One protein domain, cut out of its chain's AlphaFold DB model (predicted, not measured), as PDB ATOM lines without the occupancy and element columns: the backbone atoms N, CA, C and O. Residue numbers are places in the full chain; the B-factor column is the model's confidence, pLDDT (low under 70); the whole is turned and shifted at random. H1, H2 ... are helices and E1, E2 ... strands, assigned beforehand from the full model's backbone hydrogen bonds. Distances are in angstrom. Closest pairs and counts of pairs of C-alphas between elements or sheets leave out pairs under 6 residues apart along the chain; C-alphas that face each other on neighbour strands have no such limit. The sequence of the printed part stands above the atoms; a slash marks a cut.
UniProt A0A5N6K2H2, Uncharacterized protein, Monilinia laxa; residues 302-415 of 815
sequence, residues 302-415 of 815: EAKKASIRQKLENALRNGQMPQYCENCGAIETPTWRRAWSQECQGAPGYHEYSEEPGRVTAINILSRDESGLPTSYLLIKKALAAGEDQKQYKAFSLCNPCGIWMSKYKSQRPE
ATOM      1  N   GLU A 302     -18.534 -18.695 -15.238       83.62
ATOM      2  CA  GLU A 302     -19.194 -18.584 -16.542       83.62
ATOM      3  C   GLU A 302     -18.241 -18.936 -17.676       83.62
ATOM      4  O   GLU A 302     -18.628 -19.710 -18.544       83.62
ATOM      5  N   ALA A 303     -16.977 -18.511 -17.603       85.94
ATOM      6  CA  ALA A 303     -15.932 -18.963 -18.523       85.94
ATOM      7  C   ALA A 303     -15.794 -20.501 -18.518       85.94
ATOM      8  O   ALA A 303     -15.776 -21.137 -19.574       85.94
ATOM      9  N   LYS A 304     -15.805 -21.129 -17.330       85.69
ATOM     10  CA  LYS A 304     -15.796 -22.598 -17.202       85.69
ATOM     11  C   LYS A 304     -17.067 -23.245 -17.776       85.69
ATOM     12  O   LYS A 304     -16.953 -24.227 -18.501       85.69
ATOM     13  N   LYS A 305     -18.262 -22.684 -17.534       88.69
ATOM     14  CA  LYS A 305     -19.521 -23.157 -18.159       88.69
ATOM     15  C   LYS A 305     -19.492 -23.030 -19.688       88.69
ATOM     16  O   LYS A 305     -19.934 -23.946 -20.370       88.69
ATOM     17  N   ALA A 306     -18.961 -21.933 -20.226       89.31
ATOM     18  CA  ALA A 306     -18.833 -21.715 -21.665       89.31
ATOM     19  C   ALA A 306     -17.902 -22.755 -22.311       89.31
ATOM     20  O   ALA A 306     -18.288 -23.378 -23.294       89.31
ATOM     21  N   SER A 307     -16.741 -23.030 -21.705       90.56
ATOM     22  CA  SER A 307     -15.821 -24.077 -22.178       90.56
ATOM     23  C   SER A 307     -16.448 -25.482 -22.146       90.56
ATOM     24  O   SER A 307     -16.284 -26.251 -23.092       90.56
ATOM     25  N   ILE A 308     -17.229 -25.814 -21.108       90.56
ATOM     26  CA  ILE A 308     -17.969 -27.090 -21.031       90.56
ATOM     27  C   ILE A 308     -18.985 -27.201 -22.177       90.56
ATOM     28  O   ILE A 308     -19.022 -28.223 -22.863       90.56
ATOM     29  N   ARG A 309     -19.764 -26.142 -22.435       90.62
ATOM     30  CA  ARG A 309     -20.725 -26.095 -23.551       90.62
ATOM     31  C   ARG A 309     -20.042 -26.203 -24.909       90.62
ATOM     32  O   ARG A 309     -20.519 -26.951 -25.747       90.62
ATOM     33  N   GLN A 310     -18.909 -25.532 -25.104       93.19
ATOM     34  CA  GLN A 310     -18.127 -25.612 -26.338       93.19
ATOM     35  C   GLN A 310     -17.597 -27.036 -26.586       93.19
ATOM     36  O   GLN A 310     -17.656 -27.527 -27.710       93.19
ATOM     37  N   LYS A 311     -17.123 -27.735 -25.543       91.25
ATOM     38  CA  LYS A 311     -16.715 -29.149 -25.651       91.25
ATOM     39  C   LYS A 311     -17.897 -30.063 -25.998       91.25
ATOM     40  O   LYS A 311     -17.739 -30.964 -26.816       91.25
ATOM     41  N   LEU A 312     -19.073 -29.806 -25.422       92.62
ATOM     42  CA  LEU A 312     -20.312 -30.527 -25.725       92.62
ATOM     43  C   LEU A 312     -20.788 -30.265 -27.165       92.62
ATOM     44  O   LEU A 312     -21.110 -31.211 -27.876       92.62
ATOM     45  N   GLU A 313     -20.773 -29.013 -27.624       93.25
ATOM     46  CA  GLU A 313     -21.135 -28.640 -28.997       93.25
ATOM     47  C   GLU A 313     -20.173 -29.257 -30.020       93.25
ATOM     48  O   GLU A 313     -20.620 -29.811 -31.019       93.25
ATOM     49  N   ASN A 314     -18.862 -29.238 -29.752       94.44
ATOM     50  CA  ASN A 314     -17.871 -29.892 -30.606       94.44
ATOM     51  C   ASN A 314     -18.100 -31.414 -30.693       94.44
ATOM     52  O   ASN A 314     -17.998 -31.971 -31.780       94.44
ATOM     53  N   ALA A 315     -18.457 -32.085 -29.589       93.12
ATOM     54  CA  ALA A 315     -18.798 -33.511 -29.619       93.12
ATOM     55  C   ALA A 315     -20.031 -33.783 -30.503       93.12
ATOM     56  O   ALA A 315     -19.967 -34.633 -31.391       93.12
ATOM     57  N   LEU A 316     -21.104 -32.995 -30.341       94.25
ATOM     58  CA  LEU A 316     -22.305 -33.089 -31.181       94.25
ATOM     59  C   LEU A 316     -22.010 -32.799 -32.661       94.25
ATOM     60  O   LEU A 316     -22.492 -33.525 -33.528       94.25
ATOM     61  N   ARG A 317     -21.184 -31.786 -32.962       95.81
ATOM     62  CA  ARG A 317     -20.760 -31.438 -34.331       95.81
ATOM     63  C   ARG A 317     -19.946 -32.562 -34.983       95.81
ATOM     64  O   ARG A 317     -20.069 -32.779 -36.183       95.81
ATOM     65  N   ASN A 318     -19.179 -33.305 -34.186       95.56
ATOM     66  CA  ASN A 318     -18.423 -34.483 -34.615       95.56
ATOM     67  C   ASN A 318     -19.274 -35.772 -34.671       95.56
ATOM     68  O   ASN A 318     -18.730 -36.845 -34.927       95.56
ATOM     69  N   GLY A 319     -20.580 -35.710 -34.379       93.88
ATOM     70  CA  GLY A 319     -21.462 -36.883 -34.310       93.88
ATOM     71  C   GLY A 319     -21.168 -37.837 -33.143       93.88
ATOM     72  O   GLY A 319     -21.655 -38.965 -33.135       93.88
ATOM     73  N   GLN A 320     -20.369 -37.412 -32.159       93.31
ATOM     74  CA  GLN A 320     -19.967 -38.223 -31.012       93.31
ATOM     75  C   GLN A 320     -20.836 -37.923 -29.787       93.31
ATOM     76  O   GLN A 320     -21.172 -36.773 -29.502       93.31
ATOM     77  N   MET A 321     -21.164 -38.964 -29.016       90.31
ATOM     78  CA  MET A 321     -21.857 -38.805 -27.737       90.31
ATOM     79  C   MET A 321     -20.963 -38.022 -26.755       90.31
ATOM     80  O   MET A 321     -19.841 -38.465 -26.492       90.31
ATOM     81  N   PRO A 322     -21.420 -36.889 -26.184       92.94
ATOM     82  CA  PRO A 322     -20.676 -36.188 -25.143       92.94
ATOM     83  C   PRO A 322     -20.413 -37.093 -23.931       92.94
ATOM     84  O   PRO A 322     -21.210 -37.978 -23.615       92.94
ATOM     85  N   GLN A 323     -19.318 -36.843 -23.206       93.12
ATOM     86  CA  GLN A 323     -19.073 -37.534 -21.937       93.12
ATOM     87  C   GLN A 323     -20.242 -37.290 -20.969       93.12
ATOM     88  O   GLN A 323     -20.719 -36.164 -20.822       93.12
ATOM     89  N   TYR A 324     -20.702 -38.359 -20.317       95.19
ATOM     90  CA  TYR A 324     -21.836 -38.349 -19.399       95.19
ATOM     91  C   TYR A 324     -21.494 -39.080 -18.096       95.19
ATOM     92  O   TYR A 324     -20.548 -39.866 -18.019       95.19
ATOM     93  N   CYS A 325     -22.258 -38.793 -17.045       95.81
ATOM     94  CA  CYS A 325     -22.169 -39.493 -15.769       95.81
ATOM     95  C   CYS A 325     -22.988 -40.788 -15.827       95.81
ATOM     96  O   CYS A 325     -24.211 -40.702 -15.911       95.81
ATOM     97  N   GLU A 326     -22.367 -41.966 -15.712       94.12
ATOM     98  CA  GLU A 326     -23.112 -43.244 -15.750       94.12
ATOM     99  C   GLU A 326     -24.046 -43.446 -14.545       94.12
ATOM    100  O   GLU A 326     -24.954 -44.264 -14.603       94.12
ATOM    101  N   ASN A 327     -23.861 -42.679 -13.465       94.31
ATOM    102  CA  ASN A 327     -24.801 -42.639 -12.344       94.31
ATOM    103  C   ASN A 327     -26.033 -41.771 -12.669       94.31
ATOM    104  O   ASN A 327     -27.143 -42.279 -12.641       94.31
ATOM    105  N   CYS A 328     -25.852 -40.476 -12.965       93.94
ATOM    106  CA  CYS A 328     -26.957 -39.499 -12.971       93.94
ATOM    107  C   CYS A 328     -27.228 -38.826 -14.327       93.94
ATOM    108  O   CYS A 328     -27.796 -37.733 -14.362       93.94
ATOM    109  N   GLY A 329     -26.698 -39.363 -15.431       94.31
ATOM    110  CA  GLY A 329     -26.863 -38.837 -16.795       94.31
ATOM    111  C   GLY A 329     -26.262 -37.448 -17.073       94.31
ATOM    112  O   GLY A 329     -26.305 -36.972 -18.202       94.31
ATOM    113  N   ALA A 330     -25.695 -36.767 -16.072       93.88
ATOM    114  CA  ALA A 330     -25.244 -35.383 -16.207       93.88
ATOM    115  C   ALA A 330     -24.057 -35.253 -17.177       93.88
ATOM    116  O   ALA A 330     -22.986 -35.792 -16.902       93.88
ATOM    117  N   ILE A 331     -24.262 -34.488 -18.253       93.31
ATOM    118  CA  ILE A 331     -23.277 -34.146 -19.300       93.31
ATOM    119  C   ILE A 331     -22.505 -32.842 -19.021       93.31
ATOM    120  O   ILE A 331     -21.365 -32.690 -19.449       93.31
ATOM    121  N   GLU A 332     -23.081 -31.903 -18.259       90.44
ATOM    122  CA  GLU A 332     -22.376 -30.695 -17.805       90.44
ATOM    123  C   GLU A 332     -21.783 -30.898 -16.399       90.44
ATOM    124  O   GLU A 332     -22.506 -30.989 -15.400       90.44
ATOM    125  N   THR A 333     -20.453 -30.902 -16.282       91.44
ATOM    126  CA  THR A 333     -19.759 -30.958 -14.987       91.44
ATOM    127  C   THR A 333     -18.433 -30.186 -15.019       91.44
ATOM    128  O   THR A 333     -17.758 -30.199 -16.045       91.44
ATOM    129  N   PRO A 334     -18.018 -29.506 -13.927       87.94
ATOM    130  CA  PRO A 334     -16.720 -28.823 -13.879       87.94
ATOM    131  C   PRO A 334     -15.523 -29.783 -13.853       87.94
ATOM    132  O   PRO A 334     -14.392 -29.347 -14.054       87.94
ATOM    133  N   THR A 335     -15.742 -31.064 -13.538       92.00
ATOM    134  CA  THR A 335     -14.690 -32.082 -13.432       92.00
ATOM    135  C   THR A 335     -15.309 -33.468 -13.576       92.00
ATOM    136  O   THR A 335     -16.316 -33.763 -12.926       92.00
ATOM    137  N   TRP A 336     -14.687 -34.325 -14.381       94.62
ATOM    138  CA  TRP A 336     -14.991 -35.754 -14.450       94.62
ATOM    139  C   TRP A 336     -14.130 -36.527 -13.450       94.62
ATOM    140  O   TRP A 336     -12.979 -36.170 -13.213       94.62
ATOM    141  N   ARG A 337     -14.663 -37.609 -12.877       94.81
ATOM    142  CA  ARG A 337     -13.864 -38.636 -12.197       94.81
ATOM    143  C   ARG A 337     -14.065 -39.968 -12.896       94.81
ATOM    144  O   ARG A 337     -15.202 -40.379 -13.110       94.81
ATOM    145  N   ARG A 338     -12.958 -40.631 -13.220       95.38
ATOM    146  CA  ARG A 338     -12.951 -42.018 -13.682       95.38
ATOM    147  C   ARG A 338     -13.133 -42.947 -12.481       95.38
ATOM    148  O   ARG A 338     -12.576 -42.687 -11.417       95.38
ATOM    149  N   ALA A 339     -13.902 -44.004 -12.676       95.56
ATOM    150  CA  ALA A 339     -14.050 -45.134 -11.771       95.56
ATOM    151  C   ALA A 339     -14.058 -46.428 -12.602       95.56
ATOM    152  O   ALA A 339     -14.086 -46.382 -13.835       95.56
ATOM    153  N   TRP A 340     -14.010 -47.573 -11.931       96.31
ATOM    154  CA  TRP A 340     -13.929 -48.888 -12.558       96.31
ATOM    155  C   TRP A 340     -15.002 -49.798 -11.975       96.31
ATOM    156  O   TRP A 340     -15.149 -49.857 -10.754       96.31
ATOM    157  N   SER A 341     -15.772 -50.474 -12.823       95.56
ATOM    158  CA  SER A 341     -16.845 -51.379 -12.408       95.56
ATOM    159  C   SER A 341     -16.659 -52.784 -12.966       95.56
ATOM    160  O   SER A 341     -16.198 -52.970 -14.088       95.56
ATOM    161  N   GLN A 342     -17.037 -53.778 -12.173       95.00
ATOM    162  CA  GLN A 342     -17.065 -55.187 -12.545       95.00
ATOM    163  C   GLN A 342     -18.431 -55.747 -12.152       95.00
ATOM    164  O   GLN A 342     -18.910 -55.489 -11.049       95.00
ATOM    165  N   GLU A 343     -19.078 -56.474 -13.060       94.88
ATOM    166  CA  GLU A 343     -20.307 -57.193 -12.734       94.88
ATOM    167  C   GLU A 343     -19.955 -58.558 -12.138       94.88
ATOM    168  O   GLU A 343     -19.174 -59.323 -12.704       94.88
ATOM    169  N   CYS A 344     -20.539 -58.848 -10.981       93.00
ATOM    170  CA  CYS A 344     -20.346 -60.067 -10.218       93.00
ATOM    171  C   CYS A 344     -21.703 -60.750  -9.998       93.00
ATOM    172  O   CYS A 344     -22.726 -60.090  -9.810       93.00
ATOM    173  N   GLN A 345     -21.706 -62.081 -10.024       93.50
ATOM    174  CA  GLN A 345     -22.902 -62.904  -9.836       93.50
ATOM    175  C   GLN A 345     -22.910 -63.518  -8.427       93.50
ATOM    176  O   GLN A 345     -21.850 -63.740  -7.838       93.50
ATOM    177  N   GLY A 346     -24.101 -63.799  -7.903       90.75
ATOM    178  CA  GLY A 346     -24.330 -64.196  -6.514       90.75
ATOM    179  C   GLY A 346     -24.447 -63.003  -5.557       90.75
ATOM    180  O   GLY A 346     -24.489 -61.843  -5.974       90.75
ATOM    181  N   ALA A 347     -24.488 -63.293  -4.257       87.62
ATOM    182  CA  ALA A 347     -24.489 -62.268  -3.220       87.62
ATOM    183  C   ALA A 347     -23.089 -61.635  -3.059       87.62
ATOM    184  O   ALA A 347     -22.083 -62.339  -3.195       87.62
ATOM    185  N   PRO A 348     -22.987 -60.327  -2.748       89.31
ATOM    186  CA  PRO A 348     -21.707 -59.699  -2.453       89.31
ATOM    187  C   PRO A 348     -21.117 -60.268  -1.163       89.31
ATOM    188  O   PRO A 348     -21.789 -60.320  -0.132       89.31
ATOM    189  N   GLY A 349     -19.850 -60.675  -1.228       86.50
ATOM    190  CA  GLY A 349     -19.094 -61.081  -0.047       86.50
ATOM    191  C   GLY A 349     -18.790 -59.897   0.872       86.50
ATOM    192  O   GLY A 349     -19.042 -58.734   0.540       86.50
ATOM    193  N   TYR A 350     -18.200 -60.180   2.034       86.88
ATOM    194  CA  TYR A 350     -17.654 -59.121   2.875       86.88
ATOM    195  C   TYR A 350     -16.460 -58.460   2.165       86.88
ATOM    196  O   TYR A 350     -15.475 -59.123   1.837       86.88
ATOM    197  N   HIS A 351     -16.551 -57.152   1.928       87.94
ATOM    198  CA  HIS A 351     -15.529 -56.365   1.243       87.94
ATOM    199  C   HIS A 351     -15.168 -55.122   2.066       87.94
ATOM    200  O   HIS A 351     -16.041 -54.367   2.489       87.94
ATOM    201  N   GLU A 352     -13.868 -54.884   2.249       87.62
ATOM    202  CA  GLU A 352     -13.346 -53.684   2.906       87.62
ATOM    203  C   GLU A 352     -13.536 -52.443   2.011       87.62
ATOM    204  O   GLU A 352     -12.968 -52.354   0.916       87.62
ATOM    205  N   TYR A 353     -14.335 -51.478   2.482       92.38
ATOM    206  CA  TYR A 353     -14.691 -50.269   1.733       92.38
ATOM    207  C   TYR A 353     -13.636 -49.158   1.857       92.38
ATOM    208  O   TYR A 353     -13.714 -48.303   2.740       92.38
ATOM    209  N   SER A 354     -12.689 -49.108   0.920       90.94
ATOM    210  CA  SER A 354     -11.601 -48.118   0.891       90.94
ATOM    211  C   SER A 354     -11.518 -47.362  -0.450       90.94
ATOM    212  O   SER A 354     -12.205 -47.650  -1.434       90.94
ATOM    213  N   GLU A 355     -10.717 -46.299  -0.460       89.50
ATOM    214  CA  GLU A 355     -10.428 -45.456  -1.627       89.50
ATOM    215  C   GLU A 355      -9.013 -45.656  -2.185       89.50
ATOM    216  O   GLU A 355      -8.615 -44.960  -3.123       89.50
ATOM    217  N   GLU A 356      -8.270 -46.591  -1.602       90.31
ATOM    218  CA  GLU A 356      -6.946 -47.019  -2.038       90.31
ATOM    219  C   GLU A 356      -7.007 -47.837  -3.341       90.31
ATOM    220  O   GLU A 356      -8.023 -48.484  -3.628       90.31
ATOM    221  N   PRO A 357      -5.935 -47.832  -4.156       90.06
ATOM    222  CA  PRO A 357      -5.895 -48.581  -5.408       90.06
ATOM    223  C   PRO A 357      -6.096 -50.084  -5.173       90.06
ATOM    224  O   PRO A 357      -5.401 -50.709  -4.378       90.06
ATOM    225  N   GLY A 358      -7.065 -50.664  -5.882       89.00
ATOM    226  CA  GLY A 358      -7.436 -52.076  -5.784       89.00
ATOM    227  C   GLY A 358      -8.502 -52.396  -4.741       89.00
ATOM    228  O   GLY A 358      -9.081 -53.484  -4.788       89.00
ATOM    229  N   ARG A 359      -8.827 -51.476  -3.827       92.25
ATOM    230  CA  ARG A 359      -9.910 -51.683  -2.858       92.25
ATOM    231  C   ARG A 359     -11.287 -51.400  -3.455       92.25
ATOM    232  O   ARG A 359     -11.439 -50.633  -4.408       92.25
ATOM    233  N   VAL A 360     -12.303 -52.049  -2.889       94.31
ATOM    234  CA  VAL A 360     -13.704 -51.803  -3.241       94.31
ATOM    235  C   VAL A 360     -14.107 -50.463  -2.642       94.31
ATOM    236  O   VAL A 360     -13.924 -50.232  -1.455       94.31
ATOM    237  N   THR A 361     -14.649 -49.562  -3.456       94.12
ATOM    238  CA  THR A 361     -15.109 -48.241  -3.002       94.12
ATOM    239  C   THR A 361     -16.625 -48.189  -2.852       94.12
ATOM    240  O   THR A 361     -17.120 -47.459  -2.000       94.12
ATOM    241  N   ALA A 362     -17.367 -48.960  -3.650       94.12
ATOM    242  CA  ALA A 362     -18.812 -49.116  -3.522       94.12
ATOM    243  C   ALA A 362     -19.276 -50.468  -4.084       94.12
ATOM    244  O   ALA A 362     -18.614 -51.060  -4.937       94.12
ATOM    245  N   ILE A 363     -20.450 -50.920  -3.646       94.25
ATOM    246  CA  ILE A 363     -21.184 -52.040  -4.245       94.25
ATOM    247  C   ILE A 363     -22.591 -51.547  -4.582       94.25
ATOM    248  O   ILE A 363     -23.215 -50.846  -3.785       94.25
ATOM    249  N   ASN A 364     -23.092 -51.894  -5.768       92.62
ATOM    250  CA  ASN A 364     -24.468 -51.620  -6.171       92.62
ATOM    251  C   ASN A 364     -25.175 -52.930  -6.528       92.62
ATOM    252  O   ASN A 364     -24.726 -53.637  -7.423       92.62
ATOM    253  N   ILE A 365     -26.275 -53.262  -5.852       93.19
ATOM    254  CA  ILE A 365     -27.053 -54.473  -6.151       93.19
ATOM    255  C   ILE A 365     -27.831 -54.231  -7.450       93.19
ATOM    256  O   ILE A 365     -28.596 -53.272  -7.533       93.19
ATOM    257  N   LEU A 366     -27.611 -55.082  -8.456       91.19
ATOM    258  CA  LEU A 366     -28.226 -54.973  -9.782       91.19
ATOM    259  C   LEU A 366     -29.532 -55.765  -9.857       91.19
ATOM    260  O   LEU A 366     -30.536 -55.252 -10.341       91.19
ATOM    261  N   SER A 367     -29.524 -56.998  -9.344       91.25
ATOM    262  CA  SER A 367     -30.694 -57.874  -9.307       91.25
ATOM    263  C   SER A 367     -30.876 -58.509  -7.928       91.25
ATOM    264  O   SER A 367     -29.924 -58.669  -7.159       91.25
ATOM    265  N   ARG A 368     -32.127 -58.849  -7.615       94.00
ATOM    266  CA  ARG A 368     -32.523 -59.642  -6.451       94.00
ATOM    267  C   ARG A 368     -33.483 -60.733  -6.900       94.00
ATOM    268  O   ARG A 368     -34.235 -60.514  -7.850       94.00
ATOM    269  N   ASP A 369     -33.470 -61.854  -6.197       93.19
ATOM    270  CA  ASP A 369     -34.413 -62.949  -6.403       93.19
ATOM    271  C   ASP A 369     -35.748 -62.714  -5.670       93.19
ATOM    272  O   ASP A 369     -35.953 -61.703  -4.991       93.19
ATOM    273  N   GLU A 370     -36.667 -63.671  -5.806       92.88
ATOM    274  CA  GLU A 370     -37.996 -63.662  -5.180       92.88
ATOM    275  C   GLU A 370     -37.952 -63.654  -3.638       92.88
ATOM    276  O   GLU A 370     -38.926 -63.255  -3.003       92.88
ATOM    277  N   SER A 371     -36.827 -64.048  -3.025       88.81
ATOM    278  CA  SER A 371     -36.611 -63.968  -1.572       88.81
ATOM    279  C   SER A 371     -36.029 -62.620  -1.119       88.81
ATOM    280  O   SER A 371     -35.935 -62.350   0.079       88.81
ATOM    281  N   GLY A 372     -35.663 -61.749  -2.065       88.12
ATOM    282  CA  GLY A 372     -35.042 -60.448  -1.817       88.12
ATOM    283  C   GLY A 372     -33.520 -60.496  -1.644       88.12
ATOM    284  O   GLY A 372     -32.911 -59.449  -1.393       88.12
ATOM    285  N   LEU A 373     -32.891 -61.665  -1.801       88.44
ATOM    286  CA  LEU A 373     -31.438 -61.804  -1.746       88.44
ATOM    287  C   LEU A 373     -30.797 -61.285  -3.047       88.44
ATOM    288  O   LEU A 373     -31.380 -61.424  -4.123       88.44
ATOM    289  N   PRO A 374     -29.618 -60.638  -2.984       92.31
ATOM    290  CA  PRO A 374     -28.926 -60.126  -4.165       92.31
ATOM    291  C   PRO A 374     -28.388 -61.264  -5.042       92.31
ATOM    292  O   PRO A 374     -27.564 -62.060  -4.596       92.31
ATOM    293  N   THR A 375     -28.820 -61.301  -6.304       93.38
ATOM    294  CA  THR A 375     -28.429 -62.330  -7.286       93.38
ATOM    295  C   THR A 375     -27.302 -61.856  -8.204       93.38
ATOM    296  O   THR A 375     -26.530 -62.675  -8.699       93.38
ATOM    297  N   SER A 376     -27.165 -60.542  -8.407       94.31
ATOM    298  CA  SER A 376     -26.003 -59.938  -9.067       94.31
ATOM    299  C   SER A 376     -25.722 -58.527  -8.549       94.31
ATOM    300  O   SER A 376     -26.628 -57.793  -8.131       94.31
ATOM    301  N   TYR A 377     -24.450 -58.133  -8.565       94.56
ATOM    302  CA  TYR A 377     -23.981 -56.844  -8.066       94.56
ATOM    303  C   TYR A 377     -22.869 -56.255  -8.932       94.56
ATOM    304  O   TYR A 377     -22.049 -56.958  -9.514       94.56
ATOM    305  N   LEU A 378     -22.823 -54.928  -8.983       94.00
ATOM    306  CA  LEU A 378     -21.745 -54.161  -9.583       94.00
ATOM    307  C   LEU A 378     -20.746 -53.780  -8.485       94.00
ATOM    308  O   LEU A 378     -21.031 -52.921  -7.644       94.00
ATOM    309  N   LEU A 379     -19.581 -54.421  -8.495       95.12
ATOM    310  CA  LEU A 379     -18.433 -54.061  -7.669       95.12
ATOM    311  C   LEU A 379     -17.747 -52.841  -8.293       95.12
ATOM    312  O   LEU A 379     -17.464 -52.828  -9.490       95.12
ATOM    313  N   ILE A 380     -17.496 -51.795  -7.502       95.44
ATOM    314  CA  ILE A 380     -16.965 -50.516  -7.990       95.44
ATOM    315  C   ILE A 380     -15.689 -50.146  -7.233       95.44
ATOM    316  O   ILE A 380     -15.687 -50.069  -6.003       95.44
ATOM    317  N   LYS A 381     -14.623 -49.829  -7.973       95.44
ATOM    318  CA  LYS A 381     -13.341 -49.333  -7.451       95.44
ATOM    319  C   LYS A 381     -13.061 -47.916  -7.950       95.44
ATOM    320  O   LYS A 381     -13.273 -47.597  -9.121       95.44
ATOM    321  N   LYS A 382     -12.535 -47.056  -7.075       94.44
ATOM    322  CA  LYS A 382     -12.054 -45.708  -7.435       94.44
ATOM    323  C   LYS A 382     -10.799 -45.769  -8.315       94.44
ATOM    324  O   LYS A 382     -10.691 -45.029  -9.289       94.44
ATOM    325  N   ALA A 383      -9.881 -46.677  -7.995       93.19
ATOM    326  CA  ALA A 383      -8.691 -46.993  -8.777       93.19
ATOM    327  C   ALA A 383      -8.413 -48.501  -8.697       93.19
ATOM    328  O   ALA A 383      -8.708 -49.127  -7.680       93.19
ATOM    329  N   LEU A 384      -7.848 -49.073  -9.758       92.88
ATOM    330  CA  LEU A 384      -7.376 -50.459  -9.779       92.88
ATOM    331  C   LEU A 384      -5.991 -50.565  -9.127       92.88
ATOM    332  O   LEU A 384      -5.253 -49.576  -9.082       92.88
ATOM    333  N   ALA A 385      -5.629 -51.749  -8.634       92.25
ATOM    334  CA  ALA A 385      -4.257 -52.022  -8.209       92.25
ATOM    335  C   ALA A 385      -3.336 -52.193  -9.430       92.25
ATOM    336  O   ALA A 385      -3.783 -52.561 -10.515       92.25
ATOM    337  N   ALA A 386      -2.029 -51.994  -9.246       89.12
ATOM    338  CA  ALA A 386      -1.046 -52.077 -10.334       89.12
ATOM    339  C   ALA A 386      -0.940 -53.465 -11.007       89.12
ATOM    340  O   ALA A 386      -0.411 -53.561 -12.109       89.12
ATOM    341  N   GLY A 387      -1.440 -54.523 -10.357       88.56
ATOM    342  CA  GLY A 387      -1.499 -55.890 -10.889       88.56
ATOM    343  C   GLY A 387      -2.889 -56.350 -11.349       88.56
ATOM    344  O   GLY A 387      -3.065 -57.540 -11.583       88.56
ATOM    345  N   GLU A 388      -3.888 -55.464 -11.432       90.56
ATOM    346  CA  GLU A 388      -5.252 -55.839 -11.833       90.56
ATOM    347  C   GLU A 388      -5.499 -55.627 -13.333       90.56
ATOM    348  O   GLU A 388      -5.236 -54.556 -13.887       90.56
ATOM    349  N   ASP A 389      -6.067 -56.640 -13.992       89.56
ATOM    350  CA  ASP A 389      -6.435 -56.577 -15.406       89.56
ATOM    351  C   ASP A 389      -7.486 -55.488 -15.664       89.56
ATOM    352  O   ASP A 389      -8.681 -55.681 -15.429       89.56
ATOM    353  N   GLN A 390      -7.084 -54.391 -16.309       89.25
ATOM    354  CA  GLN A 390      -8.014 -53.369 -16.817       89.25
ATOM    355  C   GLN A 390      -9.061 -53.941 -17.797       89.25
ATOM    356  O   GLN A 390     -10.072 -53.303 -18.059       89.25
ATOM    357  N   LYS A 391      -8.841 -55.152 -18.334       90.00
ATOM    358  CA  LYS A 391      -9.779 -55.875 -19.209       90.00
ATOM    359  C   LYS A 391     -10.933 -56.550 -18.448       90.00
ATOM    360  O   LYS A 391     -11.935 -56.879 -19.071       90.00
ATOM    361  N   GLN A 392     -10.804 -56.752 -17.133       91.38
ATOM    362  CA  GLN A 392     -11.860 -57.310 -16.273       91.38
ATOM    363  C   GLN A 392     -12.820 -56.236 -15.733       91.38
ATOM    364  O   GLN A 392     -13.897 -56.569 -15.239       91.38
ATOM    365  N   TYR A 393     -12.446 -54.955 -15.834       94.75
ATOM    366  CA  TYR A 393     -13.196 -53.826 -15.292       94.75
ATOM    367  C   TYR A 393     -13.598 -52.846 -16.394       94.75
ATOM    368  O   TYR A 393     -12.758 -52.300 -17.107       94.75
ATOM    369  N   LYS A 394     -14.887 -52.524 -16.481       95.00
ATOM    370  CA  LYS A 394     -15.377 -51.426 -17.310       95.00
ATOM    371  C   LYS A 394     -14.951 -50.094 -16.682       95.00
ATOM    372  O   LYS A 394     -15.398 -49.739 -15.591       95.00
ATOM    373  N   ALA A 395     -14.117 -49.324 -17.376       94.88
ATOM    374  CA  ALA A 395     -13.881 -47.925 -17.025       94.88
ATOM    375  C   ALA A 395     -15.158 -47.103 -17.264       94.88
ATOM    376  O   ALA A 395     -15.758 -47.193 -18.336       94.88
ATOM    377  N   PHE A 396     -15.552 -46.274 -16.297       95.19
ATOM    378  CA  PHE A 396     -16.713 -45.394 -16.419       95.19
ATOM    379  C   PHE A 396     -16.477 -43.996 -15.837       95.19
ATOM    380  O   PHE A 396     -15.563 -43.770 -15.038       95.19
ATOM    381  N   SER A 397     -17.315 -43.046 -16.254       95.75
ATOM    382  CA  SER A 397     -17.226 -41.636 -15.864       95.75
ATOM    383  C   SER A 397     -18.327 -41.242 -14.883       95.75
ATOM    384  O   SER A 397     -19.506 -41.536 -15.075       95.75
ATOM    385  N   LEU A 398     -17.937 -40.497 -13.849       96.12
ATOM    386  CA  LEU A 398     -18.825 -39.839 -12.898       96.12
ATOM    387  C   LEU A 398     -18.616 -38.324 -12.940       96.12
ATOM    388  O   LEU A 398     -17.488 -37.832 -12.980       96.12
ATOM    389  N   CYS A 399     -19.705 -37.561 -12.869       95.88
ATOM    390  CA  CYS A 399     -19.632 -36.116 -12.673       95.88
ATOM    391  C   CYS A 399     -19.132 -35.774 -11.258       95.88
ATOM    392  O   CYS A 399     -19.225 -36.591 -10.333       95.88
ATOM    393  N   ASN A 400     -18.648 -34.542 -11.060       94.94
ATOM    394  CA  ASN A 400     -18.078 -34.101  -9.786       94.94
ATOM    395  C   ASN A 400     -18.912 -34.477  -8.528       94.94
ATOM    396  O   ASN A 400     -18.341 -35.096  -7.627       94.94
ATOM    397  N   PRO A 401     -20.231 -34.191  -8.432       95.31
ATOM    398  CA  PRO A 401     -21.006 -34.543  -7.239       95.31
ATOM    399  C   PRO A 401     -21.217 -36.055  -7.052       95.31
ATOM    400  O   PRO A 401     -21.216 -36.507  -5.911       95.31
ATOM    401  N   CYS A 402     -21.358 -36.856  -8.118       95.44
ATOM    402  CA  CYS A 402     -21.495 -38.312  -7.970       95.44
ATOM    403  C   CYS A 402     -20.173 -38.971  -7.554       95.44
ATOM    404  O   CYS A 402     -20.186 -39.853  -6.704       95.44
ATOM    405  N   GLY A 403     -19.034 -38.498  -8.072       95.00
ATOM    406  CA  GLY A 403     -17.718 -38.988  -7.652       95.00
ATOM    407  C   GLY A 403     -17.403 -38.683  -6.179       95.00
ATOM    408  O   GLY A 403     -16.918 -39.559  -5.473       95.00
ATOM    409  N   ILE A 404     -17.732 -37.476  -5.692       94.56
ATOM    410  CA  ILE A 404     -17.607 -37.139  -4.256       94.56
ATOM    411  C   ILE A 404     -18.546 -38.007  -3.413       94.56
ATOM    412  O   ILE A 404     -18.147 -38.489  -2.355       94.56
ATOM    413  N   TRP A 405     -19.784 -38.218  -3.876       95.62
ATOM    414  CA  TRP A 405     -20.750 -39.049  -3.161       95.62
ATOM    415  C   TRP A 405     -20.262 -40.496  -3.019       95.62
ATOM    416  O   TRP A 405     -20.304 -41.036  -1.917       95.62
ATOM    417  N   MET A 406     -19.744 -41.090  -4.098       95.19
ATOM    418  CA  MET A 406     -19.206 -42.453  -4.102       95.19
ATOM    419  C   MET A 406     -18.041 -42.620  -3.120       95.19
ATOM    420  O   MET A 406     -18.055 -43.554  -2.324       95.19
ATOM    421  N   SER A 407     -17.084 -41.685  -3.117       92.81
ATOM    422  CA  SER A 407     -16.016 -41.633  -2.110       92.81
ATOM    423  C   SER A 407     -16.576 -41.559  -0.683       92.81
ATOM    424  O   SER A 407     -16.292 -42.424   0.145       92.81
ATOM    425  N   LYS A 408     -17.422 -40.561  -0.387       94.38
ATOM    426  CA  LYS A 408     -17.865 -40.273   0.987       94.38
ATOM    427  C   LYS A 408     -18.842 -41.305   1.564       94.38
ATOM    428  O   LYS A 408     -18.768 -41.594   2.752       94.38
ATOM    429  N   TYR A 409     -19.765 -41.824   0.757       93.75
ATOM    430  CA  TYR A 409     -20.895 -42.642   1.218       93.75
ATOM    431  C   TYR A 409     -20.841 -44.100   0.736       93.75
ATOM    432  O   TYR A 409     -21.827 -44.817   0.898       93.75
ATOM    433  N   LYS A 410     -19.733 -44.525   0.105       93.25
ATOM    434  CA  LYS A 410     -19.470 -45.896  -0.391       93.25
ATOM    435  C   LYS A 410     -20.608 -46.506  -1.231       93.25
ATOM    436  O   LYS A 410     -20.824 -47.712  -1.270       93.25
ATOM    437  N   SER A 411     -21.365 -45.640  -1.902       92.94
ATOM    438  CA  SER A 411     -22.626 -45.941  -2.585       92.94
ATOM    439  C   SER A 411     -22.823 -44.993  -3.766       92.94
ATOM    440  O   SER A 411     -22.189 -43.941  -3.855       92.94
ATOM    441  N   GLN A 412     -23.717 -45.332  -4.692       93.62
ATOM    442  CA  GLN A 412     -24.095 -44.410  -5.761       93.62
ATOM    443  C   GLN A 412     -24.931 -43.239  -5.202       93.62
ATOM    444  O   GLN A 412     -25.762 -43.419  -4.312       93.62
ATOM    445  N   ARG A 413     -24.734 -42.020  -5.732       94.94
ATOM    446  CA  ARG A 413     -25.591 -40.855  -5.421       94.94
ATOM    447  C   ARG A 413     -27.044 -41.203  -5.778       94.94
ATOM    448  O   ARG A 413     -27.258 -41.558  -6.935       94.94
ATOM    449  N   PRO A 414     -28.018 -41.092  -4.854       93.94
ATOM    450  CA  PRO A 414     -29.404 -41.474  -5.119       93.94
ATOM    451  C   PRO A 414     -30.137 -40.434  -5.976       93.94
ATOM    452  O   PRO A 414     -29.828 -39.240  -5.910       93.94
ATOM    453  N   GLU A 415     -31.151 -40.882  -6.721       91.62
ATOM    454  CA  GLU A 415     -31.878 -40.081  -7.721       91.62
ATOM    455  C   GLU A 415     -32.503 -38.809  -7.141       91.62
ATOM    456  O   GLU A 415     -32.322 -37.714  -7.673       91.62
TER     457      GLU A 415
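Overview. This is residues 302 to 415 of the 815 residues of an uncharacterized protein of Monilinia laxa (UniProt A0A5N6K2H2). A curled antiparallel sheet of four strands has the short helix H2 packed on one face, while the longer helix H1 is set off from the sheet at one end of the domain, beyond the long link of residues 318 to 335. The hairpin of E2 and E3, with its turn near Ser 371, makes the other end of the longest axis. The printed part has 114 residues, with two named helices and four named strands in the order H1 E1 E2 E3 E4 H2, and the sheet's order is E2 - E3 - E1 - E4. The class is mixed, helices and strands, with 57 residues in named elements. The whole is only just loose, close to compact, with a radius of gyration of the C-alphas of 16.2 A and spans of 48 by 36 by 27 A.

Arrangement. In the sheet E1, residues 336 to 345, is an inner strand, and E4, residues 394 to 399, is an edge strand antiparallel to it at 136 degrees between directions, with N 339 and O 396 2.9 A apart, within hydrogen-bond range. E3, residues 374 to 381, is the other neighbour of E1, antiparallel at 148 degrees, with N 342 and O 379 at 2.9 A. C-alphas 336 to 341 of E1 face E4, and C-alphas 340 to 345 face E3. E2, residues 362 to 368, is the other edge strand and forms a hairpin with E3, antiparallel at 159 degrees, with N 364 and O 378 at 3.0 A. The sheet is strongly twisted and curled like part of a barrel: from edge to edge the strands' lines turn by 70 degrees and the way across it by 104 degrees. H2, residues 400 to 409, is on the sheet at a height of 6.8 A, and the two make two layers, a helix on one face of a sheet. It lies only just over E4, with 3 of its C-alphas falling on that strand, and runs slantwise to the strands, at 46 degrees to E4 on the local plane. The closest C-alphas of H2 and E1 are those of Asn 400 and Trp 336, 5.8 A apart. H1, residues 302 to 317, is not on the sheet, and it is apart from E2, E3, E4 and H2. In H1 and H2 every O i to N i+4 pair is within hydrogen-bond range.

Along the chain. E1 is the longest strand by residues, 28.7 A from first to last C-alpha, and begins at C-alpha 336 at (-14.991, -35.754, -14.450). E2 is 17.5 A, E3 19.2 A and E4 16.6 A. H1 measures 22.0 A and begins at C-alpha 302 at (-19.194, -18.584, -16.542). H2 measures 14.2 A and ends at C-alpha 409 at (-20.895, -42.642, 1.218).

Size, cuts and confidence. The two C-alphas farthest apart are those of Ala 303 and Ser 371, at 52.3 A. The printed part has no cut. The links H1 to E1, E1 to E2 and E3 to E4 are long, with 18, 16 and 12 residues; those from E2 to E3 and from E4 to H2 are tight. The mean pLDDT of the printed part is 92.5, and no printed residue is under 70.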